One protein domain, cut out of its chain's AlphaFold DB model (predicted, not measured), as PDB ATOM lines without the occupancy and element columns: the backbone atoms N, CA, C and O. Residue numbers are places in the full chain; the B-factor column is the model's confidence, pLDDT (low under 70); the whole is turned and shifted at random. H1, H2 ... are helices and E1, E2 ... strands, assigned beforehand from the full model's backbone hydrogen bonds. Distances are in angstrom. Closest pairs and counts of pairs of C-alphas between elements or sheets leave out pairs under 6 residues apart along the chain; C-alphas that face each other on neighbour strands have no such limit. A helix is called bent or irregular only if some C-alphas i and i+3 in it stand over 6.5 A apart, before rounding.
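AT A GLANCE: This is residues 2 to 134 and 148 to 184 of the 346 residues of the protein "ScyD/ScyE family protein" of Nakamurella sp. PAMC28650 (UniProt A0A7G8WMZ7). Look for a stack of three four-stranded, twisted sheets, face to face in turn: the sheet E5 E6 E7 E8 lies between the branched sheet E1 E2 E3 E4 and the sheet E9 E10 E11 E12. The long, bent hairpin of E3 and E4 runs through the branched sheet, with E2 near one end of it, while the short helix H1 crosses over E11 of the third sheet. The printed part has 170 residues, with one named helix and twelve named strands in the order E1 to E8, H1, E9 to E12, the strands of each sheet antiparallel; the class is mostly strand. The whole is compact, with a radius of gyration of the C-alphas of 15.3 A and spans of 43 by 39 by 27 A.

HOW THE PARTS SIT: Begin with E3, residues 34 to 49, which bends by 62 degrees at residue 40. On one side of it find E1, residues 9 to 13, where N 11 and O 46 are 2.8 A apart, and E2, residues 24 to 28, where N 25 and O 37 are 2.9 A apart. On the other side is E4, residues 52 to 65, which bends by 100 degrees at residue 57; N 47 and O 54 are 2.8 A apart. E2, E3 and E4 make a meander, each strand the antiparallel neighbour of the one before. Move on to the second sheet, E5, residues 74 to 80, E6, residues 83 to 88, E7, residues 109 to 113, and E8, residues 123 to 127, in that order and also a meander. Its N and O pairs include N 78 and O 85 at 2.8 A, N 86 and O 111 at 2.8 A, and N 110 and O 126 at 2.8 A. These two sheets are face to face with planes 31 degrees apart, and the closest C-alphas of E1 and E5 are those of Ala 12 and Ala 76, at 5.6 A. The third sheet is a meander too: E9, residues 153 to 159, E10, residues 162 to 167, E11, residues 172 to 176, and E12, residues 182 to 184. Find N 157 and O 164 at 2.9 A, N 174 and O 165 at 2.8 A, and N 175 and O 183 at 2.8 A. Its plane stands 18 degrees from that of the second sheet, and the closest C-alphas of E5 and E9 are those of Ala 75 and Tyr 154, at 5.4 A. H1, residues 128 to 134, is on the third sheet at a height over the sheet of 9.9 A and runs across the strands, at 69 degrees to E11 on the local plane. Every O i to N i+4 pair in H1 is within hydrogen-bond range.

IN THESE COORDINATES: Find C-alpha 9 at (18.340, -0.785, -54.720); from there E1 runs 13.0 A. E2 is 12.8 A long. E3 starts at C-alpha 34, (12.016, -25.514, -27.789), and measures 39.9 A; E4 measures 27.0 A. E5, E6, E9 and E10 measure 16.1, 15.9, 16.0 and 16.0 A. E7, E8, H1 and E11 measure 12.8, 11.0, 9.8 and 12.6 A. E12, 7.0 A, ends at C-alpha 184, (10.647, -28.624, -59.608).

THE WHOLE: The C-alphas farthest apart are those of Gly 50 and Glu 134, at 44.3 A. Residues 135 to 147 are not printed, and C-alphas 134 and 148 are 10.2 A apart across the cut. The link from E6 to E7, residues 89 to 108, is long. The mean pLDDT of the printed part is 93.9, and no printed residue is under 70.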
ATOM      1  N   SER A   2      17.587  -6.673 -54.314       95.06
ATOM      2  CA  SER A   2      17.424  -6.622 -55.781       95.06
ATOM      3  C   SER A   2      17.450  -5.195 -56.342       95.06
ATOM      4  O   SER A   2      17.133  -4.236 -55.635       95.06
ATOM      5  N   ILE A   3      17.815  -5.047 -57.619       94.88
ATOM      6  CA  ILE A   3      17.742  -3.770 -58.345       94.88
ATOM      7  C   ILE A   3      16.381  -3.641 -59.027       94.88
ATOM      8  O   ILE A   3      15.962  -4.513 -59.786       94.88
ATOM      9  N   GLY A   4      15.710  -2.520 -58.782       92.88
ATOM     10  CA  GLY A   4      14.415  -2.196 -59.357       92.88
ATOM     11  C   GLY A   4      14.432  -1.829 -60.834       92.88
ATOM     12  O   GLY A   4      15.461  -1.513 -61.444       92.88
ATOM     13  N   LEU A   5      13.231  -1.800 -61.412       89.69
ATOM     14  CA  LEU A   5      12.999  -1.307 -62.773       89.69
ATOM     15  C   LEU A   5      13.326   0.191 -62.914       89.69
ATOM     16  O   LEU A   5      13.689   0.641 -64.001       89.69
ATOM     17  N   ASP A   6      13.298   0.941 -61.812       92.25
ATOM     18  CA  ASP A   6      13.767   2.329 -61.707       92.25
ATOM     19  C   ASP A   6      15.296   2.441 -61.519       92.25
ATOM     20  O   ASP A   6      15.844   3.540 -61.532       92.25
ATOM     21  N   GLY A   7      15.997   1.314 -61.368       92.69
ATOM     22  CA  GLY A   7      17.435   1.252 -61.117       92.69
ATOM     23  C   GLY A   7      17.836   1.464 -59.658       92.69
ATOM     24  O   GLY A   7      19.034   1.462 -59.377       92.69
ATOM     25  N   ALA A   8      16.880   1.629 -58.739       95.31
ATOM     26  CA  ALA A   8      17.176   1.754 -57.318       95.31
ATOM     27  C   ALA A   8      17.420   0.392 -56.664       95.31
ATOM     28  O   ALA A   8      16.981  -0.644 -57.162       95.31
ATOM     29  N   LEU A   9      18.111   0.402 -55.530       96.88
ATOM     30  CA  LEU A   9      18.340  -0.785 -54.720       96.88
ATOM     31  C   LEU A   9      17.177  -0.988 -53.745       96.88
ATOM     32  O   LEU A   9      16.783  -0.054 -53.043       96.88
ATOM     33  N   TYR A  10      16.663  -2.211 -53.683       97.81
ATOM     34  CA  TYR A  10      15.593  -2.617 -52.781       97.81
ATOM     35  C   TYR A  10      16.047  -3.791 -51.916       97.81
ATOM     36  O   TYR A  10      16.694  -4.726 -52.395       97.81
ATOM     37  N   VAL A  11      15.693  -3.746 -50.639       97.50
ATOM     38  CA  VAL A  11      16.141  -4.679 -49.602       97.50
ATOM     39  C   VAL A  11      14.935  -5.282 -48.898       97.50
ATOM     40  O   VAL A  11      13.964  -4.578 -48.627       97.50
ATOM     41  N   ALA A  12      14.998  -6.583 -48.628       97.75
ATOM     42  CA  ALA A  12      14.051  -7.243 -47.746       97.75
ATOM     43  C   ALA A  12      14.531  -7.057 -46.303       97.75
ATOM     44  O   ALA A  12      15.732  -7.132 -46.037       97.75
ATOM     45  N   LEU A  13      13.604  -6.731 -45.411       96.69
ATOM     46  CA  LEU A  13      13.837  -6.513 -43.991       96.69
ATOM     47  C   LEU A  13      12.953  -7.519 -43.256       96.69
ATOM     48  O   LEU A  13      11.737  -7.324 -43.221       96.69
ATOM     49  N   ALA A  14      13.556  -8.577 -42.704       94.88
ATOM     50  CA  ALA A  14      12.836  -9.685 -42.067       94.88
ATOM     51  C   ALA A  14      11.867  -9.204 -40.970       94.88
ATOM     52  O   ALA A  14      10.768  -9.724 -40.825       94.88
ATOM     53  N   GLY A  15      12.237  -8.138 -40.260       94.19
ATOM     54  CA  GLY A  15      11.482  -7.615 -39.128       94.19
ATOM     55  C   GLY A  15      12.071  -8.100 -37.808       94.19
ATOM     56  O   GLY A  15      13.201  -8.572 -37.756       94.19
ATOM     57  N   ILE A  16      11.320  -7.901 -36.732       92.81
ATOM     58  CA  ILE A  16      11.700  -8.219 -35.348       92.81
ATOM     59  C   ILE A  16      10.547  -8.889 -34.585       92.81
ATOM     60  O   ILE A  16      10.489  -8.813 -33.358       92.81
ATOM     61  N   GLY A  17       9.583  -9.475 -35.299       93.06
ATOM     62  CA  GLY A  17       8.405 -10.066 -34.673       93.06
ATOM     63  C   GLY A  17       7.452  -9.034 -34.062       93.06
ATOM     64  O   GLY A  17       7.243  -7.951 -34.617       93.06
ATOM     65  N   ASP A  18       6.847  -9.369 -32.919       92.75
ATOM     66  CA  ASP A  18       6.082  -8.423 -32.094       92.75
ATOM     67  C   ASP A  18       6.993  -7.725 -31.068       92.75
ATOM     68  O   ASP A  18       7.383  -8.343 -30.072       92.75
ATOM     69  N   PRO A  19       7.273  -6.418 -31.226       88.06
ATOM     70  CA  PRO A  19       8.156  -5.690 -30.317       88.06
ATOM     71  C   PRO A  19       7.585  -5.546 -28.902       88.06
ATOM     72  O   PRO A  19       8.337  -5.279 -27.964       88.06
ATOM     73  N   THR A  20       6.269  -5.701 -28.725       90.38
ATOM     74  CA  THR A  20       5.628  -5.658 -27.405       90.38
ATOM     75  C   THR A  20       5.669  -7.004 -26.685       90.38
ATOM     76  O   THR A  20       5.383  -7.054 -25.487       90.38
ATOM     77  N   LYS A  21       6.056  -8.076 -27.393       88.31
ATOM     78  CA  LYS A  21       6.101  -9.457 -26.899       88.31
ATOM     79  C   LYS A  21       4.765  -9.931 -26.308       88.31
ATOM     80  O   LYS A  21       4.742 -10.689 -25.340       88.31
ATOM     81  N   GLN A  22       3.650  -9.455 -26.858       89.38
ATOM     82  CA  GLN A  22       2.303  -9.858 -26.455       89.38
ATOM     83  C   GLN A  22       1.792 -11.042 -27.282       89.38
ATOM     84  O   GLN A  22       1.016 -11.848 -26.774       89.38
ATOM     85  N   ASN A  23       2.261 -11.183 -28.522       91.62
ATOM     86  CA  ASN A  23       1.857 -12.236 -29.453       91.62
ATOM     87  C   ASN A  23       2.932 -13.319 -29.578       91.62
ATOM     88  O   ASN A  23       3.483 -13.533 -30.657       91.62
ATOM     89  N   CYS A  24       3.260 -13.980 -28.473       94.06
ATOM     90  CA  CYS A  24       4.317 -14.985 -28.452       94.06
ATOM     91  C   CYS A  24       3.757 -16.397 -28.260       94.06
ATOM     92  O   CYS A  24       2.887 -16.610 -27.412       94.06
ATOM     93  N   VAL A  25       4.256 -17.355 -29.040       93.94
ATOM     94  CA  VAL A  25       3.810 -18.754 -29.026       93.94
ATOM     95  C   VAL A  25       4.986 -19.720 -28.872       93.94
ATOM     96  O   VAL A  25       6.083 -19.414 -29.338       93.94
ATOM     97  N   PRO A  26       4.796 -20.874 -28.210       94.62
ATOM     98  CA  PRO A  26       5.808 -21.924 -28.190       94.62
ATOM     99  C   PRO A  26       6.046 -22.474 -29.597       94.62
ATOM    100  O   PRO A  26       5.079 -22.771 -30.294       94.62
ATOM    101  N   LEU A  27       7.312 -22.661 -29.967       91.75
ATOM    102  CA  LEU A  27       7.725 -23.299 -31.219       91.75
ATOM    103  C   LEU A  27       9.064 -24.030 -31.037       91.75
ATOM    104  O   LEU A  27       9.696 -23.938 -29.977       91.75
ATOM    105  N   ILE A  28       9.489 -24.782 -32.051       88.75
ATOM    106  CA  ILE A  28      10.850 -25.330 -32.123       88.75
ATOM    107  C   ILE A  28      11.709 -24.335 -32.895       88.75
ATOM    108  O   ILE A  28      11.414 -24.064 -34.054       88.75
ATOM    109  N   GLY A  29      12.721 -23.773 -32.237       84.31
ATOM    110  CA  GLY A  29      13.576 -22.763 -32.851       84.31
ATOM    111  C   GLY A  29      14.568 -23.371 -33.837       84.31
ATOM    112  O   GLY A  29      14.763 -24.591 -33.868       84.31
ATOM    113  N   VAL A  30      15.277 -22.524 -34.581       78.44
ATOM    114  CA  VAL A  30      16.281 -22.921 -35.589       78.44
ATOM    115  C   VAL A  30      17.421 -23.773 -35.023       78.44
ATOM    116  O   VAL A  30      18.086 -24.508 -35.748       78.44
ATOM    117  N   SER A  31      17.648 -23.715 -33.708       74.25
ATOM    118  CA  SER A  31      18.611 -24.574 -33.008       74.25
ATOM    119  C   SER A  31      18.126 -26.021 -32.815       74.25
ATOM    120  O   SER A  31      18.883 -26.866 -32.332       74.25
ATOM    121  N   GLY A  32      16.861 -26.304 -33.138       78.19
ATOM    122  CA  GLY A  32      16.160 -27.549 -32.826       78.19
ATOM    123  C   GLY A  32      15.667 -27.636 -31.376       78.19
ATOM    124  O   GLY A  32      15.059 -28.638 -30.993       78.19
ATOM    125  N   ALA A  33      15.921 -26.615 -30.550       84.69
ATOM    126  CA  ALA A  33      15.455 -26.560 -29.170       84.69
ATOM    127  C   ALA A  33      14.082 -25.868 -29.060       84.69
ATOM    128  O   ALA A  33      13.791 -24.947 -29.823       84.69
ATOM    129  N   PRO A  34      13.232 -26.259 -28.088       91.38
ATOM    130  CA  PRO A  34      12.016 -25.514 -27.789       91.38
ATOM    131  C   PRO A  34      12.335 -24.071 -27.386       91.38
ATOM    132  O   PRO A  34      13.151 -23.837 -26.492       91.38
ATOM    133  N   THR A  35      11.634 -23.122 -27.994       93.75
ATOM    134  CA  THR A  35      11.710 -21.694 -27.673       93.75
ATOM    135  C   THR A  35      10.309 -21.078 -27.709       93.75
ATOM    136  O   THR A  35       9.284 -21.767 -27.743       93.75
ATOM    137  N   THR A  36      10.244 -19.759 -27.614       94.88
ATOM    138  CA  THR A  36       9.040 -18.976 -27.862       94.88
ATOM    139  C   THR A  36       9.338 -18.004 -28.992       94.88
ATOM    140  O   THR A  36      10.349 -17.307 -28.931       94.88
ATOM    141  N   GLY A  37       8.448 -17.933 -29.977       94.00
ATOM    142  CA  GLY A  37       8.517 -16.979 -31.076       94.00
ATOM    143  C   GLY A  37       7.473 -15.887 -30.939       94.00
ATOM    144  O   GLY A  37       6.301 -16.181 -30.694       94.00
ATOM    145  N   CYS A  38       7.879 -14.625 -31.059       94.62
ATOM    146  CA  CYS A  38       6.964 -13.485 -30.998       94.62
ATOM    147  C   CYS A  38       6.615 -13.008 -32.405       94.62
ATOM    148  O   CYS A  38       7.484 -12.555 -33.143       94.62
ATOM    149  N   VAL A  39       5.335 -13.061 -32.762       95.31
ATOM    150  CA  VAL A  39       4.857 -12.853 -34.131       95.31
ATOM    151  C   VAL A  39       4.227 -11.479 -34.273       95.31
ATOM    152  O   VAL A  39       3.309 -11.111 -33.541       95.31
ATOM    153  N   GLY A  40       4.697 -10.718 -35.252       94.94
ATOM    154  CA  GLY A  40       4.203  -9.379 -35.534       94.94
ATOM    155  C   GLY A  40       4.278  -9.039 -37.012       94.94
ATOM    156  O   GLY A  40       4.646  -9.854 -37.851       94.94
ATOM    157  N   ARG A  41       3.923  -7.798 -37.336       95.31
ATOM    158  CA  ARG A  41       3.923  -7.279 -38.710       95.31
ATOM    159  C   ARG A  41       4.957  -6.178 -38.867       95.31
ATOM    160  O   ARG A  41       4.616  -5.015 -39.086       95.31
ATOM    161  N   THR A  42       6.215  -6.538 -38.650       95.69
ATOM    162  CA  THR A  42       7.347  -5.602 -38.713       95.69
ATOM    163  C   THR A  42       8.253  -5.850 -39.913       95.69
ATOM    164  O   THR A  42       9.138  -5.033 -40.174       95.69
ATOM    165  N   GLY A  43       7.994  -6.913 -40.681       96.88
ATOM    166  CA  GLY A  43       8.648  -7.163 -41.953       96.88
ATOM    167  C   GLY A  43       8.325  -6.071 -42.975       96.88
ATOM    168  O   GLY A  43       7.233  -5.476 -42.994       96.88
ATOM    169  N   ALA A  44       9.294  -5.780 -43.838       97.94
ATOM    170  CA  ALA A  44       9.172  -4.718 -44.826       97.94
ATOM    171  C   ALA A  44      10.077  -4.930 -46.043       97.94
ATOM    172  O   ALA A  44      11.103  -5.598 -45.988       97.94
ATOM    173  N   ILE A  45       9.728  -4.259 -47.136       98.44
ATOM    174  CA  ILE A  45      10.628  -3.995 -48.252       98.44
ATOM    175  C   ILE A  45      11.017  -2.523 -48.207       98.44
ATOM    176  O   ILE A  45      10.167  -1.626 -48.215       98.44
ATOM    177  N   GLY A  46      12.320  -2.277 -48.166       97.75
ATOM    178  CA  GLY A  46      12.912  -0.950 -48.162       97.75
ATOM    179  C   GLY A  46      13.526  -0.595 -49.511       97.75
ATOM    180  O   GLY A  46      14.153  -1.430 -50.155       97.75
ATOM    181  N   ARG A  47      13.401   0.662 -49.931       97.62
ATOM    182  CA  ARG A  47      14.154   1.257 -51.038       97.62
ATOM    183  C   ARG A  47      15.307   2.073 -50.471       97.62
ATOM    184  O   ARG A  47      15.091   2.967 -49.653       97.62
ATOM    185  N   VAL A  48      16.524   1.802 -50.922       96.44
ATOM    186  CA  VAL A  48      17.705   2.573 -50.527       96.44
ATOM    187  C   VAL A  48      17.699   3.915 -51.264       96.44
ATOM    188  O   VAL A  48      17.574   3.976 -52.489       96.44
ATOM    189  N   ALA A  49      17.800   5.006 -50.509       92.62
ATOM    190  CA  ALA A  49      17.808   6.379 -50.998       92.62
ATOM    191  C   ALA A  49      18.917   7.168 -50.285       92.62
ATOM    192  O   ALA A  49      18.748   7.649 -49.162       92.62
ATOM    193  N   GLY A  50      20.078   7.277 -50.937       88.44
ATOM    194  CA  GLY A  50      21.287   7.798 -50.299       88.44
ATOM    195  C   GLY A  50      21.683   6.922 -49.108       88.44
ATOM    196  O   GLY A  50      21.785   5.709 -49.239       88.44
ATOM    197  N   HIS A  51      21.844   7.529 -47.931       89.62
ATOM    198  CA  HIS A  51      22.213   6.827 -46.691       89.62
ATOM    199  C   HIS A  51      21.012   6.346 -45.861       89.62
ATOM    200  O   HIS A  51      21.148   6.104 -44.663       89.62
ATOM    201  N   ARG A  52      19.813   6.277 -46.451       92.06
ATOM    202  CA  ARG A  52      18.584   5.873 -45.754       92.06
ATOM    203  C   ARG A  52      17.883   4.745 -46.492       92.06
ATOM    204  O   ARG A  52      17.953   4.656 -47.715       92.06
ATOM    205  N   VAL A  53      17.145   3.938 -45.739       94.31
ATOM    206  CA  VAL A  53      16.199   2.955 -46.267       94.31
ATOM    207  C   VAL A  53      14.791   3.493 -46.034       94.31
ATOM    208  O   VAL A  53      14.435   3.836 -44.909       94.31
ATOM    209  N   VAL A  54      14.006   3.619 -47.102       96.62
ATOM    210  CA  VAL A  54      12.617   4.089 -47.058       96.62
ATOM    211  C   VAL A  54      11.699   2.901 -47.291       96.62
ATOM    212  O   VAL A  54      11.796   2.253 -48.330       96.62
ATOM    213  N   THR A  55      10.799   2.618 -46.357       97.62
ATOM    214  CA  THR A  55       9.819   1.536 -46.514       97.62
ATOM    215  C   THR A  55       8.899   1.806 -47.705       97.62
ATOM    216  O   THR A  55       8.239   2.844 -47.775       97.62
ATOM    217  N   VAL A  56       8.851   0.855 -48.639       97.44
ATOM    218  CA  VAL A  56       7.972   0.884 -49.818       97.44
ATOM    219  C   VAL A  56       6.896  -0.192 -49.783       97.44
ATOM    220  O   VAL A  56       5.883  -0.057 -50.456       97.44
ATOM    221  N   LEU A  57       7.075  -1.224 -48.969       98.00
ATOM    222  CA  LEU A  57       6.034  -2.174 -48.597       98.00
ATOM    223  C   LEU A  57       6.268  -2.517 -47.128       98.00
ATOM    224  O   LEU A  57       7.401  -2.803 -46.758       98.00
ATOM    225  N   GLY A  58       5.255  -2.427 -46.277       97.62
ATOM    226  CA  GLY A  58       5.418  -2.658 -44.841       97.62
ATOM    227  C   GLY A  58       4.222  -3.385 -44.258       97.62
ATOM    228  O   GLY A  58       3.164  -3.434 -44.885       97.62
ATOM    229  N   GLY A  59       4.396  -3.923 -43.054       96.31
ATOM    230  CA  GLY A  59       3.370  -4.733 -42.402       96.31
ATOM    231  C   GLY A  59       3.345  -6.182 -42.890       96.31
ATOM    232  O   GLY A  59       2.305  -6.829 -42.762       96.31
ATOM    233  N   LEU A  60       4.461  -6.654 -43.458       97.56
ATOM    234  CA  LEU A  60       4.685  -8.072 -43.728       97.56
ATOM    235  C   LEU A  60       4.892  -8.802 -42.404       97.56
ATOM    236  O   LEU A  60       5.389  -8.218 -41.430       97.56
ATOM    237  N   GLU A  61       4.501 -10.063 -42.375       96.56
ATOM    238  CA  GLU A  61       4.676 -10.927 -41.219       96.56
ATOM    239  C   GLU A  61       6.144 -11.161 -40.921       96.56
ATOM    240  O   GLU A  61       7.018 -11.135 -41.787       96.56
ATOM    241  N   SER A  62       6.392 -11.286 -39.629       95.94
ATOM    242  CA  SER A  62       7.712 -11.429 -39.061       95.94
ATOM    243  C   SER A  62       7.588 -12.169 -37.743       95.94
ATOM    244  O   SER A  62       6.622 -11.958 -37.003       95.94
ATOM    245  N   GLU A  63       8.584 -12.970 -37.430       94.81
ATOM    246  CA  GLU A  63       8.721 -13.674 -36.165       94.81
ATOM    247  C   GLU A  63      10.117 -13.385 -35.596       94.81
ATOM    248  O   GLU A  63      11.035 -13.023 -36.337       94.81
ATOM    249  N   GLN A  64      10.232 -13.430 -34.268       93.75
ATOM    250  CA  GLN A  64      11.523 -13.427 -33.594       93.75
ATOM    251  C   GLN A  64      11.555 -14.435 -32.444       93.75
ATOM    252  O   GLN A  64      10.790 -14.302 -31.472       93.75
ATOM    253  N   GLU A  65      12.535 -15.331 -32.498       92.69
ATOM    254  CA  GLU A  65      12.848 -16.280 -31.437       92.69
ATOM    255  C   GLU A  65      13.393 -15.547 -30.204       92.69
ATOM    256  O   GLU A  65      14.234 -14.647 -30.286       92.69
ATOM    257  N   GLN A  66      12.901 -15.906 -29.018       91.12
ATOM    258  CA  GLN A  66      13.216 -15.168 -27.791       91.12
ATOM    259  C   GLN A  66      14.513 -15.602 -27.095       91.12
ATOM    260  O   GLN A  66      15.004 -14.870 -26.232       91.12
ATOM    261  N   ASP A  67      15.063 -16.763 -27.436       88.94
ATOM    262  CA  ASP A  67      16.299 -17.303 -26.863       88.94
ATOM    263  C   ASP A  67      17.555 -16.773 -27.568       88.94
ATOM    264  O   ASP A  67      18.525 -16.416 -26.894       88.94
ATOM    265  N   ASN A  68      17.534 -16.692 -28.900       85.12
ATOM    266  CA  ASN A  68      18.695 -16.322 -29.718       85.12
ATOM    267  C   ASN A  68      18.492 -15.028 -30.536       85.12
ATOM    268  O   ASN A  68      19.478 -14.420 -30.960       85.12
ATOM    269  N   GLY A  69      17.251 -14.550 -30.684       88.38
ATOM    270  CA  GLY A  69      16.925 -13.361 -31.471       88.38
ATOM    271  C   GLY A  69      16.911 -13.575 -32.986       88.38
ATOM    272  O   GLY A  69      16.887 -12.568 -33.700       88.38
ATOM    273  N   GLU A  70      16.937 -14.827 -33.456       88.75
ATOM    274  CA  GLU A  70      16.733 -15.206 -34.857       88.75
ATOM    275  C   GLU A  70      15.390 -14.655 -35.341       88.75
ATOM    276  O   GLU A  70      14.448 -14.512 -34.559       88.75
ATOM    277  N   VAL A  71      15.318 -14.292 -36.620       91.81
ATOM    278  CA  VAL A  71      14.125 -13.689 -37.210       91.81
ATOM    279  C   VAL A  71      13.733 -14.408 -38.488       91.81
ATOM    280  O   VAL A  71      14.584 -14.700 -39.328       91.81
ATOM    281  N   ALA A  72      12.433 -14.601 -38.667       93.81
ATOM    282  CA  ALA A  72      11.840 -15.030 -39.928       93.81
ATOM    283  C   ALA A  72      10.944 -13.919 -40.486       93.81
ATOM    284  O   ALA A  72      10.277 -13.204 -39.736       93.81
ATOM    285  N   GLY A  73      10.916 -13.763 -41.810       96.25
ATOM    286  CA  GLY A  73      10.096 -12.762 -42.496       96.25
ATOM    287  C   GLY A  73      10.378 -12.741 -44.001       96.25
ATOM    288  O   GLY A  73      10.676 -13.789 -44.576       96.25
ATOM    289  N   PRO A  74      10.305 -11.587 -44.689       97.88
ATOM    290  CA  PRO A  74      10.705 -11.521 -46.091       97.88
ATOM    291  C   PRO A  74      12.216 -11.776 -46.247       97.88
ATOM    292  O   PRO A  74      13.032 -10.971 -45.793       97.88
ATOM    293  N   ALA A  75      12.588 -12.846 -46.954       97.25
ATOM    294  CA  ALA A  75      13.985 -13.179 -47.261       97.25
ATOM    295  C   ALA A  75      14.483 -12.473 -48.526       97.25
ATOM    296  O   ALA A  75      15.588 -11.922 -48.581       97.25
ATOM    297  N   ALA A  76      13.654 -12.458 -49.569       97.69
ATOM    298  CA  ALA A  76      14.051 -11.916 -50.857       97.69
ATOM    299  C   ALA A  76      12.904 -11.251 -51.605       97.69
ATOM    300  O   ALA A  76      11.732 -11.323 -51.245       97.69
ATOM    301  N   LEU A  77      13.284 -10.554 -52.671       97.44
ATOM    302  CA  LEU A  77      12.356  -9.868 -53.542       97.44
ATOM    303  C   LEU A  77      12.831  -9.906 -54.992       97.44
ATOM    304  O   LEU A  77      14.028  -9.959 -55.283       97.44
ATOM    305  N   THR A  78      11.878  -9.802 -55.902       95.31
ATOM    306  CA  THR A  78      12.095  -9.678 -57.337       95.31
ATOM    307  C   THR A  78      10.984  -8.847 -57.976       95.31
ATOM    308  O   THR A  78      10.064  -8.385 -57.304       95.31
ATOM    309  N   TRP A  79      11.061  -8.653 -59.290       92.19
ATOM    310  CA  TRP A  79      10.060  -7.925 -60.062       92.19
ATOM    311  C   TRP A  79       9.352  -8.863 -61.030       92.19
ATOM    312  O   TRP A  79       9.986  -9.478 -61.891       92.19
ATOM    313  N   VAL A  80       8.027  -8.937 -60.911       83.94
ATOM    314  CA  VAL A  80       7.159  -9.773 -61.745       83.94
ATOM    315  C   VAL A  80       6.165  -8.864 -62.456       83.94
ATOM    316  O   VAL A  80       5.295  -8.271 -61.833       83.94
ATOM    317  N   HIS A  81       6.331  -8.707 -63.773       81.88
ATOM    318  CA  HIS A  81       5.453  -7.890 -64.635       81.88
ATOM    319  C   HIS A  81       5.205  -6.462 -64.101       81.88
ATOM    320  O   HIS A  81       4.125  -5.905 -64.255       81.88
ATOM    321  N   GLY A  82       6.216  -5.856 -63.470       83.19
ATOM    322  CA  GLY A  82       6.133  -4.504 -62.901       83.19
ATOM    323  C   GLY A  82       5.602  -4.431 -61.466       83.19
ATOM    324  O   GLY A  82       5.694  -3.367 -60.858       83.19
ATOM    325  N   ALA A  83       5.116  -5.539 -60.906       90.25
ATOM    326  CA  ALA A  83       4.808  -5.676 -59.487       90.25
ATOM    327  C   ALA A  83       6.011  -6.225 -58.708       90.25
ATOM    328  O   ALA A  83       6.929  -6.830 -59.276       90.25
ATOM    329  N   LEU A  84       5.989  -6.015 -57.397       95.38
ATOM    330  CA  LEU A  84       6.957  -6.578 -56.472       95.38
ATOM    331  C   LEU A  84       6.543  -8.011 -56.132       95.38
ATOM    332  O   LEU A  84       5.416  -8.228 -55.695       95.38
ATOM    333  N   GLY A  85       7.446  -8.966 -56.336       96.62
ATOM    334  CA  GLY A  85       7.330 -10.317 -55.799       96.62
ATOM    335  C   GLY A  85       8.210 -10.444 -54.565       96.62
ATOM    336  O   GLY A  85       9.413 -10.221 -54.670       96.62
ATOM    337  N   VAL A  86       7.635 -10.776 -53.418       98.12
ATOM    338  CA  VAL A  86       8.346 -11.013 -52.154       98.12
ATOM    339  C   VAL A  86       8.306 -12.503 -51.848       98.12
ATOM    340  O   VAL A  86       7.293 -13.149 -52.100       98.12
ATOM    341  N   ILE A  87       9.412 -13.037 -51.342       98.06
ATOM    342  CA  ILE A  87       9.512 -14.406 -50.846       98.06
ATOM    343  C   ILE A  87       9.560 -14.346 -49.325       98.06
ATOM    344  O   ILE A  87      10.449 -13.691 -48.769       98.06
ATOM    345  N   MET A  88       8.597 -15.001 -48.686       98.00
ATOM    346  CA  MET A  88       8.533 -15.142 -47.239       98.00
ATOM    347  C   MET A  88       9.191 -16.453 -46.832       98.00
ATOM    348  O   MET A  88       8.909 -17.496 -47.426       98.00
ATOM    349  N   GLN A  89      10.037 -16.370 -45.812       96.69
ATOM    350  CA  GLN A  89      10.545 -17.538 -45.101       96.69
ATOM    351  C   GLN A  89       9.404 -18.301 -44.432       96.69
ATOM    352  O   GLN A  89       8.278 -17.797 -44.352       96.69
ATOM    353  N   ASP A  90       9.700 -19.490 -43.926       94.12
ATOM    354  CA  ASP A  90       8.781 -20.247 -43.078       94.12
ATOM    355  C   ASP A  90       9.403 -20.558 -41.710       94.12
ATOM    356  O   ASP A  90      10.619 -20.634 -41.555       94.12
ATOM    357  N   THR A  91       8.551 -20.702 -40.701       90.25
ATOM    358  CA  THR A  91       8.905 -21.144 -39.346       90.25
ATOM    359  C   THR A  91       7.663 -21.726 -38.677       90.25
ATOM    360  O   THR A  91       6.554 -21.294 -38.967       90.25
ATOM    361  N   ASP A  92       7.806 -22.698 -37.775       90.62
ATOM    362  CA  ASP A  92       6.667 -23.444 -37.199       90.62
ATOM    363  C   ASP A  92       5.782 -24.121 -38.276       90.62
ATOM    364  O   ASP A  92       4.547 -24.161 -38.199       90.62
ATOM    365  N   LEU A  93       6.438 -24.647 -39.315       92.00
ATOM    366  CA  LEU A  93       5.819 -25.376 -40.417       92.00
ATOM    367  C   LEU A  93       5.248 -26.723 -39.947       92.00
ATOM    368  O   LEU A  93       5.918 -27.533 -39.298       92.00
ATOM    369  N   ARG A  94       4.003 -27.011 -40.331       91.38
ATOM    370  CA  ARG A  94       3.364 -28.315 -40.132       91.38
ATOM    371  C   ARG A  94       3.578 -29.225 -41.336       91.38
ATOM    372  O   ARG A  94       3.774 -28.786 -42.463       91.38
ATOM    373  N   ALA A  95       3.450 -30.530 -41.104       90.94
ATOM    374  CA  ALA A  95       3.653 -31.552 -42.134       90.94
ATOM    375  C   ALA A  95       2.704 -31.447 -43.346       90.94
ATOM    376  O   ALA A  95       2.989 -32.032 -44.387       90.94
ATOM    377  N   ASP A  96       1.577 -30.739 -43.218       92.62
ATOM    378  CA  ASP A  96       0.624 -30.486 -44.304       92.62
ATOM    379  C   ASP A  96       0.908 -29.194 -45.089       92.62
ATOM    380  O   ASP A  96       0.133 -28.842 -45.977       92.62
ATOM    381  N   GLY A  97       1.998 -28.486 -44.774       93.38
ATOM    382  CA  GLY A  97       2.348 -27.210 -45.394       93.38
ATOM    383  C   GLY A  97       1.677 -25.997 -44.750       93.38
ATOM    384  O   GLY A  97       1.908 -24.874 -45.184       93.38
ATOM    385  N   SER A  98       0.827 -26.192 -43.735       93.50
ATOM    386  CA  SER A  98       0.255 -25.078 -42.976       93.50
ATOM    387  C   SER A  98       1.236 -24.547 -41.935       93.50
ATOM    388  O   SER A  98       2.078 -25.278 -41.420       93.50
ATOM    389  N   ASN A  99       1.080 -23.279 -41.567       92.88
ATOM    390  CA  ASN A  99       1.920 -22.631 -40.569       92.88
ATOM    391  C   ASN A  99       1.229 -22.591 -39.192       92.88
ATOM    392  O   ASN A  99      -0.001 -22.447 -39.096       92.88
ATOM    393  N   GLY A 100       1.992 -22.781 -38.112       91.75
ATOM    394  CA  GLY A 100       1.464 -22.800 -36.751       91.75
ATOM    395  C   GLY A 100       1.382 -21.474 -36.014       91.75
ATOM    396  O   GLY A 100       0.649 -21.388 -35.018       91.75
ATOM    397  N   LEU A 101       1.992 -20.427 -36.556       91.25
ATOM    398  CA  LEU A 101       2.002 -19.102 -35.967       91.25
ATOM    399  C   LEU A 101       0.635 -18.397 -36.039       91.25
ATOM    400  O   LEU A 101      -0.107 -18.516 -37.023       91.25
ATOM    401  N   PRO A 102       0.291 -17.575 -35.028       83.69
ATOM    402  CA  PRO A 102      -0.893 -16.731 -35.067       83.69
ATOM    403  C   PRO A 102      -0.860 -15.770 -36.255       83.69
ATOM    404  O   PRO A 102       0.021 -14.923 -36.368       83.69
ATOM    405  N   GLY A 103      -1.871 -15.872 -37.113       75.25
ATOM    406  CA  GLY A 103      -1.984 -15.017 -38.288       75.25
ATOM    407  C   GLY A 103      -1.047 -15.375 -39.440       75.25
ATOM    408  O   GLY A 103      -1.112 -14.642 -40.407       75.25
ATOM    409  N   GLY A 104      -0.269 -16.468 -39.369       71.94
ATOM    410  CA  GLY A 104       0.734 -16.893 -40.359       71.94
ATOM    411  C   GLY A 104       0.181 -17.305 -41.728       71.94
ATOM    412  O   GLY A 104       0.328 -18.452 -42.145       71.94
ATOM    413  N   ASP A 105      -0.495 -16.397 -42.429       88.06
ATOM    414  CA  ASP A 105      -0.980 -16.628 -43.787       88.06
ATOM    415  C   ASP A 105       0.071 -16.300 -44.860       88.06
ATOM    416  O   ASP A 105      -0.113 -16.741 -46.001       88.06
ATOM    417  N   GLU A 106       1.156 -15.599 -44.501       96.00
ATOM    418  CA  GLU A 106       2.247 -15.192 -45.400       96.00
ATOM    419  C   GLU A 106       3.475 -16.119 -45.373       96.00
ATOM    420  O   GLU A 106       4.124 -16.266 -46.410       96.00
ATOM    421  N   PHE A 107       3.804 -16.731 -44.229       96.62
ATOM    422  CA  PHE A 107       4.975 -17.611 -44.089       96.62
ATOM    423  C   PHE A 107       4.930 -18.784 -45.080       96.62
ATOM    424  O   PHE A 107       3.864 -19.347 -45.339       96.62
ATOM    425  N   GLY A 108       6.080 -19.094 -45.687       97.12
ATOM    426  CA  GLY A 108       6.218 -20.140 -46.704       97.12
ATOM    427  C   GLY A 108       5.636 -19.788 -48.079       97.12
ATOM    428  O   GLY A 108       5.509 -20.664 -48.943       97.12
ATOM    429  N   LYS A 109       5.255 -18.523 -48.325       97.69
ATOM    430  CA  LYS A 109       4.577 -18.101 -49.566       97.69
ATOM    431  C   LYS A 109       5.270 -16.962 -50.299       97.69
ATOM    432  O   LYS A 109       6.082 -16.202 -49.773       97.69
ATOM    433  N   GLY A 110       4.905 -16.830 -51.570       97.50
ATOM    434  CA  GLY A 110       5.150 -15.633 -52.358       97.50
ATOM    435  C   GLY A 110       4.074 -14.573 -52.121       97.50
ATOM    436  O   GLY A 110       2.909 -14.889 -51.884       97.50
ATOM    437  N   ILE A 111       4.449 -13.303 -52.240       97.62
ATOM    438  CA  ILE A 111       3.517 -12.173 -52.190       97.62
ATOM    439  C   ILE A 111       3.731 -11.308 -53.424       97.62
ATOM    440  O   ILE A 111       4.829 -10.798 -53.642       97.62
ATOM    441  N   ILE A 112       2.678 -11.104 -54.213       96.69
ATOM    442  CA  ILE A 112       2.670 -10.131 -55.305       96.69
ATOM    443  C   ILE A 112       1.941  -8.869 -54.842       96.69
ATOM    444  O   ILE A 112       0.756  -8.908 -54.503       96.69
ATOM    445  N   ALA A 113       2.654  -7.744 -54.845       96.81
ATOM    446  CA  ALA A 113       2.148  -6.467 -54.354       96.81
ATOM    447  C   ALA A 113       2.611  -5.282 -55.212       96.81
ATOM    448  O   ALA A 113       3.664  -5.300 -55.856       96.81
ATOM    449  N   GLY A 114       1.815  -4.212 -55.201       95.50
ATOM    450  CA  GLY A 114       2.249  -2.911 -55.699       95.50
ATOM    451  C   GLY A 114       3.080  -2.187 -54.642       95.50
ATOM    452  O   GLY A 114       2.876  -2.370 -53.443       95.50
ATOM    453  N   LEU A 115       3.993  -1.313 -55.068       94.56
ATOM    454  CA  LEU A 115       4.661  -0.417 -54.122       94.56
ATOM    455  C   LEU A 115       3.619   0.440 -53.393       94.56
ATOM    456  O   LEU A 115       2.708   0.983 -54.017       94.56
ATOM    457  N   HIS A 116       3.772   0.566 -52.078       95.81
ATOM    458  CA  HIS A 116       2.889   1.296 -51.169       95.81
ATOM    459  C   HIS A 116       1.429   0.814 -51.166       95.81
ATOM    460  O   HIS A 116       0.552   1.524 -50.671       95.81
ATOM    461  N   SER A 117       1.145  -0.372 -51.717       96.62
ATOM    462  CA  SER A 117      -0.219  -0.887 -51.767       96.62
ATOM    463  C   SER A 117      -0.660  -1.413 -50.393       96.62
ATOM    464  O   SER A 117       0.161  -1.935 -49.633       96.62
ATOM    465  N   PRO A 118      -1.952  -1.291 -50.039       96.00
ATOM    466  CA  PRO A 118      -2.461  -1.814 -48.774       96.00
ATOM    467  C   PRO A 118      -2.460  -3.347 -48.773       96.00
ATOM    468  O   PRO A 118      -2.706  -3.957 -49.816       96.00
ATOM    469  N   ARG A 119      -2.285  -3.974 -47.601       94.31
ATOM    470  CA  ARG A 119      -2.260  -5.446 -47.460       94.31
ATOM    471  C   ARG A 119      -3.483  -6.154 -48.042       94.31
ATOM    472  O   ARG A 119      -3.353  -7.213 -48.637       94.31
ATOM    473  N   SER A 120      -4.659  -5.529 -47.984       94.62
ATOM    474  CA  SER A 120      -5.890  -6.056 -48.594       94.62
ATOM    475  C   SER A 120      -5.840  -6.211 -50.122       94.62
ATOM    476  O   SER A 120      -6.735  -6.825 -50.692       94.62
ATOM    477  N   SER A 121      -4.835  -5.635 -50.789       96.12
ATOM    478  CA  SER A 121      -4.633  -5.734 -52.241       96.12
ATOM    479  C   SER A 121      -3.584  -6.766 -52.655       96.12
ATOM    480  O   SER A 121      -3.385  -6.969 -53.853       96.12
ATOM    481  N   TRP A 122      -2.870  -7.361 -51.699       96.25
ATOM    482  CA  TRP A 122      -1.784  -8.288 -51.995       96.25
ATOM    483  C   TRP A 122      -2.335  -9.641 -52.431       96.25
ATOM    484  O   TRP A 122      -3.372 -10.094 -51.946       96.25
ATOM    485  N   ALA A 123      -1.618 -10.295 -53.336       95.94
ATOM    486  CA  ALA A 123      -1.911 -11.660 -53.732       95.94
ATOM    487  C   ALA A 123      -0.876 -12.602 -53.105       95.94
ATOM    488  O   ALA A 123       0.314 -12.489 -53.395       95.94
ATOM    489  N   LEU A 124      -1.340 -13.516 -52.254       96.12
ATOM    490  CA  LEU A 124      -0.512 -14.505 -51.559       96.12
ATOM    491  C   LEU A 124      -0.386 -15.762 -52.426       96.12
ATOM    492  O   LEU A 124      -1.252 -16.636 -52.396       96.12
ATOM    493  N   PHE A 125       0.642 -15.804 -53.270       95.25
ATOM    494  CA  PHE A 125       0.989 -16.958 -54.095       95.25
ATOM    495  C   PHE A 125       2.420 -16.830 -54.663       95.25
ATOM    496  O   PHE A 125       2.923 -15.719 -54.860       95.25
ATOM    497  N   PRO A 126       3.048 -17.952 -55.049       96.44
ATOM    498  CA  PRO A 126       2.599 -19.326 -54.821       96.44
ATOM    499  C   PRO A 126       2.815 -19.758 -53.364       96.44
ATOM    500  O   PRO A 126       3.458 -19.050 -52.596       96.44
ATOM    501  N   ASP A 127       2.261 -20.909 -53.002       97.69
ATOM    502  CA  ASP A 127       2.436 -21.526 -51.688       97.69
ATOM    503  C   ASP A 127       3.546 -22.582 -51.781       97.69
ATOM    504  O   ASP A 127       3.360 -23.626 -52.416       97.69
ATOM    505  N   PHE A 128       4.737 -22.260 -51.273       98.19
ATOM    506  CA  PHE A 128       5.901 -23.141 -51.370       98.19
ATOM    507  C   PHE A 128       5.855 -24.230 -50.298       98.19
ATOM    508  O   PHE A 128       6.148 -25.382 -50.610       98.19
ATOM    509  N   ALA A 129       5.394 -23.887 -49.095       97.38
ATOM    510  CA  ALA A 129       5.215 -24.812 -47.984       97.38
ATOM    511  C   ALA A 129       4.223 -25.936 -48.313       97.38
ATOM    512  O   ALA A 129       4.553 -27.120 -48.199       97.38
ATOM    513  N   ALA A 130       3.043 -25.591 -48.839       97.38
ATOM    514  CA  ALA A 130       2.083 -26.586 -49.324       97.38
ATOM    515  C   ALA A 130       2.676 -27.444 -50.453       97.38
ATOM    516  O   ALA A 130       2.499 -28.663 -50.487       97.38
ATOM    517  N   PHE A 131       3.439 -26.830 -51.361       98.19
ATOM    518  CA  PHE A 131       4.075 -27.563 -52.450       98.19
ATOM    519  C   PHE A 131       5.147 -28.547 -51.952       98.19
ATOM    520  O   PHE A 131       5.225 -29.660 -52.477       98.19
ATOM    521  N   ALA A 132       5.946 -28.173 -50.951       97.25
ATOM    522  CA  ALA A 132       6.936 -29.043 -50.318       97.25
ATOM    523  C   ALA A 132       6.273 -30.220 -49.582       97.25
ATOM    524  O   ALA A 132       6.738 -31.354 -49.707       97.25
ATOM    525  N   ALA A 133       5.145 -29.981 -48.903       97.00
ATOM    526  CA  ALA A 133       4.352 -31.032 -48.265       97.00
ATOM    527  C   ALA A 133       3.793 -32.053 -49.273       97.00
ATOM    528  O   ALA A 133       3.837 -33.262 -49.029       97.00
ATOM    529  N   GLU A 134       3.331 -31.595 -50.440       97.56
ATOM    530  CA  GLU A 134       2.876 -32.466 -51.535       97.56
ATOM    531  C   GLU A 134       4.031 -33.171 -52.270       97.56
ATOM    532  O   GLU A 134       3.841 -34.232 -52.873       97.56
ATOM    533  N   ALA A 148      10.964 -34.404 -44.192       91.25
ATOM    534  CA  ALA A 148      10.961 -34.449 -45.650       91.25
ATOM    535  C   ALA A 148      10.053 -33.375 -46.279       91.25
ATOM    536  O   ALA A 148      10.225 -33.054 -47.452       91.25
ATOM    537  N   THR A 149       9.088 -32.837 -45.534       93.94
ATOM    538  CA  THR A 149       8.128 -31.822 -46.004       93.94
ATOM    539  C   THR A 149       8.566 -30.391 -45.704       93.94
ATOM    540  O   THR A 149       7.757 -29.484 -45.851       93.94
ATOM    541  N   ASP A 150       9.794 -30.199 -45.220       92.38
ATOM    542  CA  ASP A 150      10.272 -28.890 -44.780       92.38
ATOM    543  C   ASP A 150      10.388 -27.889 -45.944       92.38
ATOM    544  O   ASP A 150      10.670 -28.288 -47.081       92.38
ATOM    545  N   SER A 151      10.164 -26.606 -45.657       96.06
ATOM    546  CA  SER A 151      10.177 -25.503 -46.625       96.06
ATOM    547  C   SER A 151      10.673 -24.228 -45.953       96.06
ATOM    548  O   SER A 151      10.193 -23.862 -44.892       96.06
ATOM    549  N   ASP A 152      11.632 -23.558 -46.585       96.31
ATOM    550  CA  ASP A 152      12.054 -22.202 -46.232       96.31
ATOM    551  C   ASP A 152      12.534 -21.487 -47.509       96.31
ATOM    552  O   ASP A 152      13.715 -21.542 -47.882       96.31
ATOM    553  N   PRO A 153      11.608 -20.895 -48.284       97.81
ATOM    554  CA  PRO A 153      11.929 -20.166 -49.505       97.81
ATOM    555  C   PRO A 153      12.852 -18.976 -49.223       97.81
ATOM    556  O   PRO A 153      12.519 -18.094 -48.435       97.81
ATOM    557  N   TYR A 154      13.992 -18.901 -49.918       97.50
ATOM    558  CA  TYR A 154      15.028 -17.917 -49.573       97.50
ATOM    559  C   TYR A 154      15.470 -17.052 -50.754       97.50
ATOM    560  O   TYR A 154      15.362 -15.828 -50.718       97.50
ATOM    561  N   GLY A 155      15.960 -17.667 -51.833       97.94
ATOM    562  CA  GLY A 155      16.544 -16.961 -52.978       97.94
ATOM    563  C   GLY A 155      15.617 -16.934 -54.190       97.94
ATOM    564  O   GLY A 155      14.915 -17.905 -54.467       97.94
ATOM    565  N   VAL A 156      15.637 -15.846 -54.968       98.06
ATOM    566  CA  VAL A 156      14.756 -15.702 -56.136       98.06
ATOM    567  C   VAL A 156      15.346 -14.863 -57.262       98.06
ATOM    568  O   VAL A 156      16.022 -13.863 -57.032       98.06
ATOM    569  N   THR A 157      15.034 -15.231 -58.505       96.62
ATOM    570  CA  THR A 157      15.419 -14.465 -59.698       96.62
ATOM    571  C   THR A 157      14.341 -14.528 -60.789       96.62
ATOM    572  O   THR A 157      13.676 -15.560 -60.930       96.62
ATOM    573  N   PRO A 158      14.118 -13.462 -61.589       95.38
ATOM    574  CA  PRO A 158      13.240 -13.539 -62.754       95.38
ATOM    575  C   PRO A 158      13.706 -14.626 -63.726       95.38
ATOM    576  O   PRO A 158      14.884 -14.699 -64.074       95.38
ATOM    577  N   TYR A 159      12.783 -15.457 -64.209       95.19
ATOM    578  CA  TYR A 159      13.138 -16.574 -65.078       95.19
ATOM    579  C   TYR A 159      12.009 -16.998 -66.019       95.19
ATOM    580  O   TYR A 159      10.919 -17.383 -65.592       95.19
ATOM    581  N   ARG A 160      12.289 -16.968 -67.333       92.81
ATOM    582  CA  ARG A 160      11.377 -17.429 -68.402       92.81
ATOM    583  C   ARG A 160       9.946 -16.874 -68.277       92.81
ATOM    584  O   ARG A 160       8.968 -17.608 -68.378       92.81
ATOM    585  N   GLY A 161       9.834 -15.568 -68.030       91.44
ATOM    586  CA  GLY A 161       8.557 -14.852 -67.879       91.44
ATOM    587  C   GLY A 161       7.868 -15.025 -66.521       91.44
ATOM    588  O   GLY A 161       6.919 -14.293 -66.240       91.44
ATOM    589  N   GLY A 162       8.340 -15.964 -65.702       94.19
ATOM    590  CA  GLY A 162       8.016 -16.101 -64.290       94.19
ATOM    591  C   GLY A 162       9.274 -15.886 -63.453       94.19
ATOM    592  O   GLY A 162      10.015 -14.924 -63.669       94.19
ATOM    593  N   TRP A 163       9.536 -16.793 -62.522       95.56
ATOM    594  CA  TRP A 163      10.592 -16.649 -61.528       95.56
ATOM    595  C   TRP A 163      11.087 -18.018 -61.063       95.56
ATOM    596  O   TRP A 163      10.328 -18.986 -61.007       95.56
ATOM    597  N   ALA A 164      12.392 -18.105 -60.825       97.38
ATOM    598  CA  ALA A 164      13.044 -19.266 -60.247       97.38
ATOM    599  C   ALA A 164      13.317 -18.973 -58.772       97.38
ATOM    600  O   ALA A 164      13.863 -17.916 -58.458       97.38
ATOM    601  N   VAL A 165      12.916 -19.892 -57.902       98.44
ATOM    602  CA  VAL A 165      12.982 -19.754 -56.443       98.44
ATOM    603  C   VAL A 165      13.741 -20.948 -55.901       98.44
ATOM    604  O   VAL A 165      13.472 -22.076 -56.312       98.44
ATOM    605  N   VAL A 166      14.696 -20.715 -55.012       98.50
ATOM    606  CA  VAL A 166      15.285 -21.792 -54.220       98.50
ATOM    607  C   VAL A 166      14.587 -21.862 -52.878       98.50
ATOM    608  O   VAL A 166      14.400 -20.846 -52.207       98.50
ATOM    609  N   ASP A 167      14.191 -23.075 -52.532       98.19
ATOM    610  CA  ASP A 167      13.668 -23.417 -51.224       98.19
ATOM    611  C   ASP A 167      14.787 -24.118 -50.456       98.19
ATOM    612  O   ASP A 167      15.245 -25.205 -50.852       98.19
ATOM    613  N   ALA A 168      15.280 -23.421 -49.432       96.75
ATOM    614  CA  ALA A 168      16.480 -23.780 -48.703       96.75
ATOM    615  C   ALA A 168      16.257 -25.069 -47.912       96.75
ATOM    616  O   ALA A 168      17.037 -26.013 -48.069       96.75
ATOM    617  N   ALA A 169      15.165 -25.145 -47.148       94.81
ATOM    618  CA  ALA A 169      14.846 -26.332 -46.365       94.81
ATOM    619  C   ALA A 169      14.420 -27.509 -47.256       94.81
ATOM    620  O   ALA A 169      14.831 -28.640 -47.003       94.81
ATOM    621  N   ALA A 170      13.715 -27.263 -48.372       95.69
ATOM    622  CA  ALA A 170      13.292 -28.324 -49.294       95.69
ATOM    623  C   ALA A 170      14.413 -28.864 -50.217       95.69
ATOM    624  O   ALA A 170      14.154 -29.736 -51.062       95.69
ATOM    625  N   ASN A 171      15.636 -28.319 -50.126       95.75
ATOM    626  CA  ASN A 171      16.772 -28.594 -51.019       95.75
ATOM    627  C   ASN A 171      16.384 -28.595 -52.505       95.75
ATOM    628  O   ASN A 171      16.781 -29.482 -53.278       95.75
ATOM    629  N   SER A 172      15.584 -27.615 -52.926       96.06
ATOM    630  CA  SER A 172      15.013 -27.603 -54.272       96.06
ATOM    631  C   SER A 172      15.117 -26.252 -54.966       96.06
ATOM    632  O   SER A 172      15.184 -25.193 -54.349       96.06
ATOM    633  N   LEU A 173      15.157 -26.311 -56.295       97.88
ATOM    634  CA  LEU A 173      14.991 -25.171 -57.182       97.88
ATOM    635  C   LEU A 173      13.653 -25.335 -57.893       97.88
ATOM    636  O   LEU A 173      13.433 -26.315 -58.614       97.88
ATOM    637  N   LEU A 174      12.789 -24.348 -57.723       97.88
ATOM    638  CA  LEU A 174      11.439 -24.299 -58.248       97.88
ATOM    639  C   LEU A 174      11.353 -23.277 -59.381       97.88
ATOM    640  O   LEU A 174      12.015 -22.239 -59.364       97.88
ATOM    641  N   TRP A 175      10.508 -23.552 -60.368       97.56
ATOM    642  CA  TRP A 175      10.036 -22.558 -61.321       97.56
ATOM    643  C   TRP A 175       8.572 -22.271 -61.064       97.56
ATOM    644  O   TRP A 175       7.729 -23.170 -61.113       97.56
ATOM    645  N   VAL A 176       8.283 -20.996 -60.854       97.19
ATOM    646  CA  VAL A 176       6.933 -20.466 -60.830       97.19
ATOM    647  C   VAL A 176       6.649 -19.891 -62.214       97.19
ATOM    648  O   VAL A 176       7.275 -18.922 -62.658       97.19
ATOM    649  N   SER A 177       5.711 -20.505 -62.924       95.44
ATOM    650  CA  SER A 177       5.282 -20.038 -64.244       95.44
ATOM    651  C   SER A 177       4.608 -18.654 -64.170       95.44
ATOM    652  O   SER A 177       4.140 -18.259 -63.101       95.44
ATOM    653  N   PRO A 178       4.454 -17.930 -65.298       92.38
ATOM    654  CA  PRO A 178       3.704 -16.666 -65.325       92.38
ATOM    655  C   PRO A 178       2.260 -16.777 -64.805       92.38
ATOM    656  O   PRO A 178       1.678 -15.786 -64.390       92.38
ATOM    657  N   ALA A 179       1.680 -17.983 -64.838       92.06
ATOM    658  CA  ALA A 179       0.342 -18.278 -64.329       92.06
ATOM    659  C   ALA A 179       0.332 -18.703 -62.845       92.06
ATOM    660  O   ALA A 179      -0.688 -19.182 -62.363       92.06
ATOM    661  N   GLY A 180       1.465 -18.619 -62.140       92.94
ATOM    662  CA  GLY A 180       1.583 -18.971 -60.721       92.94
ATOM    663  C   GLY A 180       1.777 -20.462 -60.423       92.94
ATOM    664  O   GLY A 180       1.918 -20.827 -59.264       92.94
ATOM    665  N   ARG A 181       1.819 -21.344 -61.435       96.12
ATOM    666  CA  ARG A 181       2.049 -22.788 -61.215       96.12
ATOM    667  C   ARG A 181       3.501 -23.095 -60.861       96.12
ATOM    668  O   ARG A 181       4.388 -22.633 -61.582       96.12
ATOM    669  N   LEU A 182       3.700 -23.926 -59.839       97.81
ATOM    670  CA  LEU A 182       4.993 -24.440 -59.392       97.81
ATOM    671  C   LEU A 182       5.423 -25.699 -60.155       97.81
ATOM    672  O   LEU A 182       4.603 -26.508 -60.585       97.81
ATOM    673  N   SER A 183       6.735 -25.854 -60.319       96.50
ATOM    674  CA  SER A 183       7.373 -27.064 -60.839       96.50
ATOM    675  C   SER A 183       8.802 -27.170 -60.316       96.50
ATOM    676  O   SER A 183       9.494 -26.159 -60.202       96.50
ATOM    677  N   ILE A 184       9.262 -28.384 -60.026       95.81
ATOM    678  CA  ILE A 184      10.647 -28.624 -59.608       95.81
ATOM    679  C   ILE A 184      11.542 -28.592 -60.848       95.81
ATOM    680  O   ILE A 184      11.368 -29.391 -61.768       95.81
TER     681      ILE A 184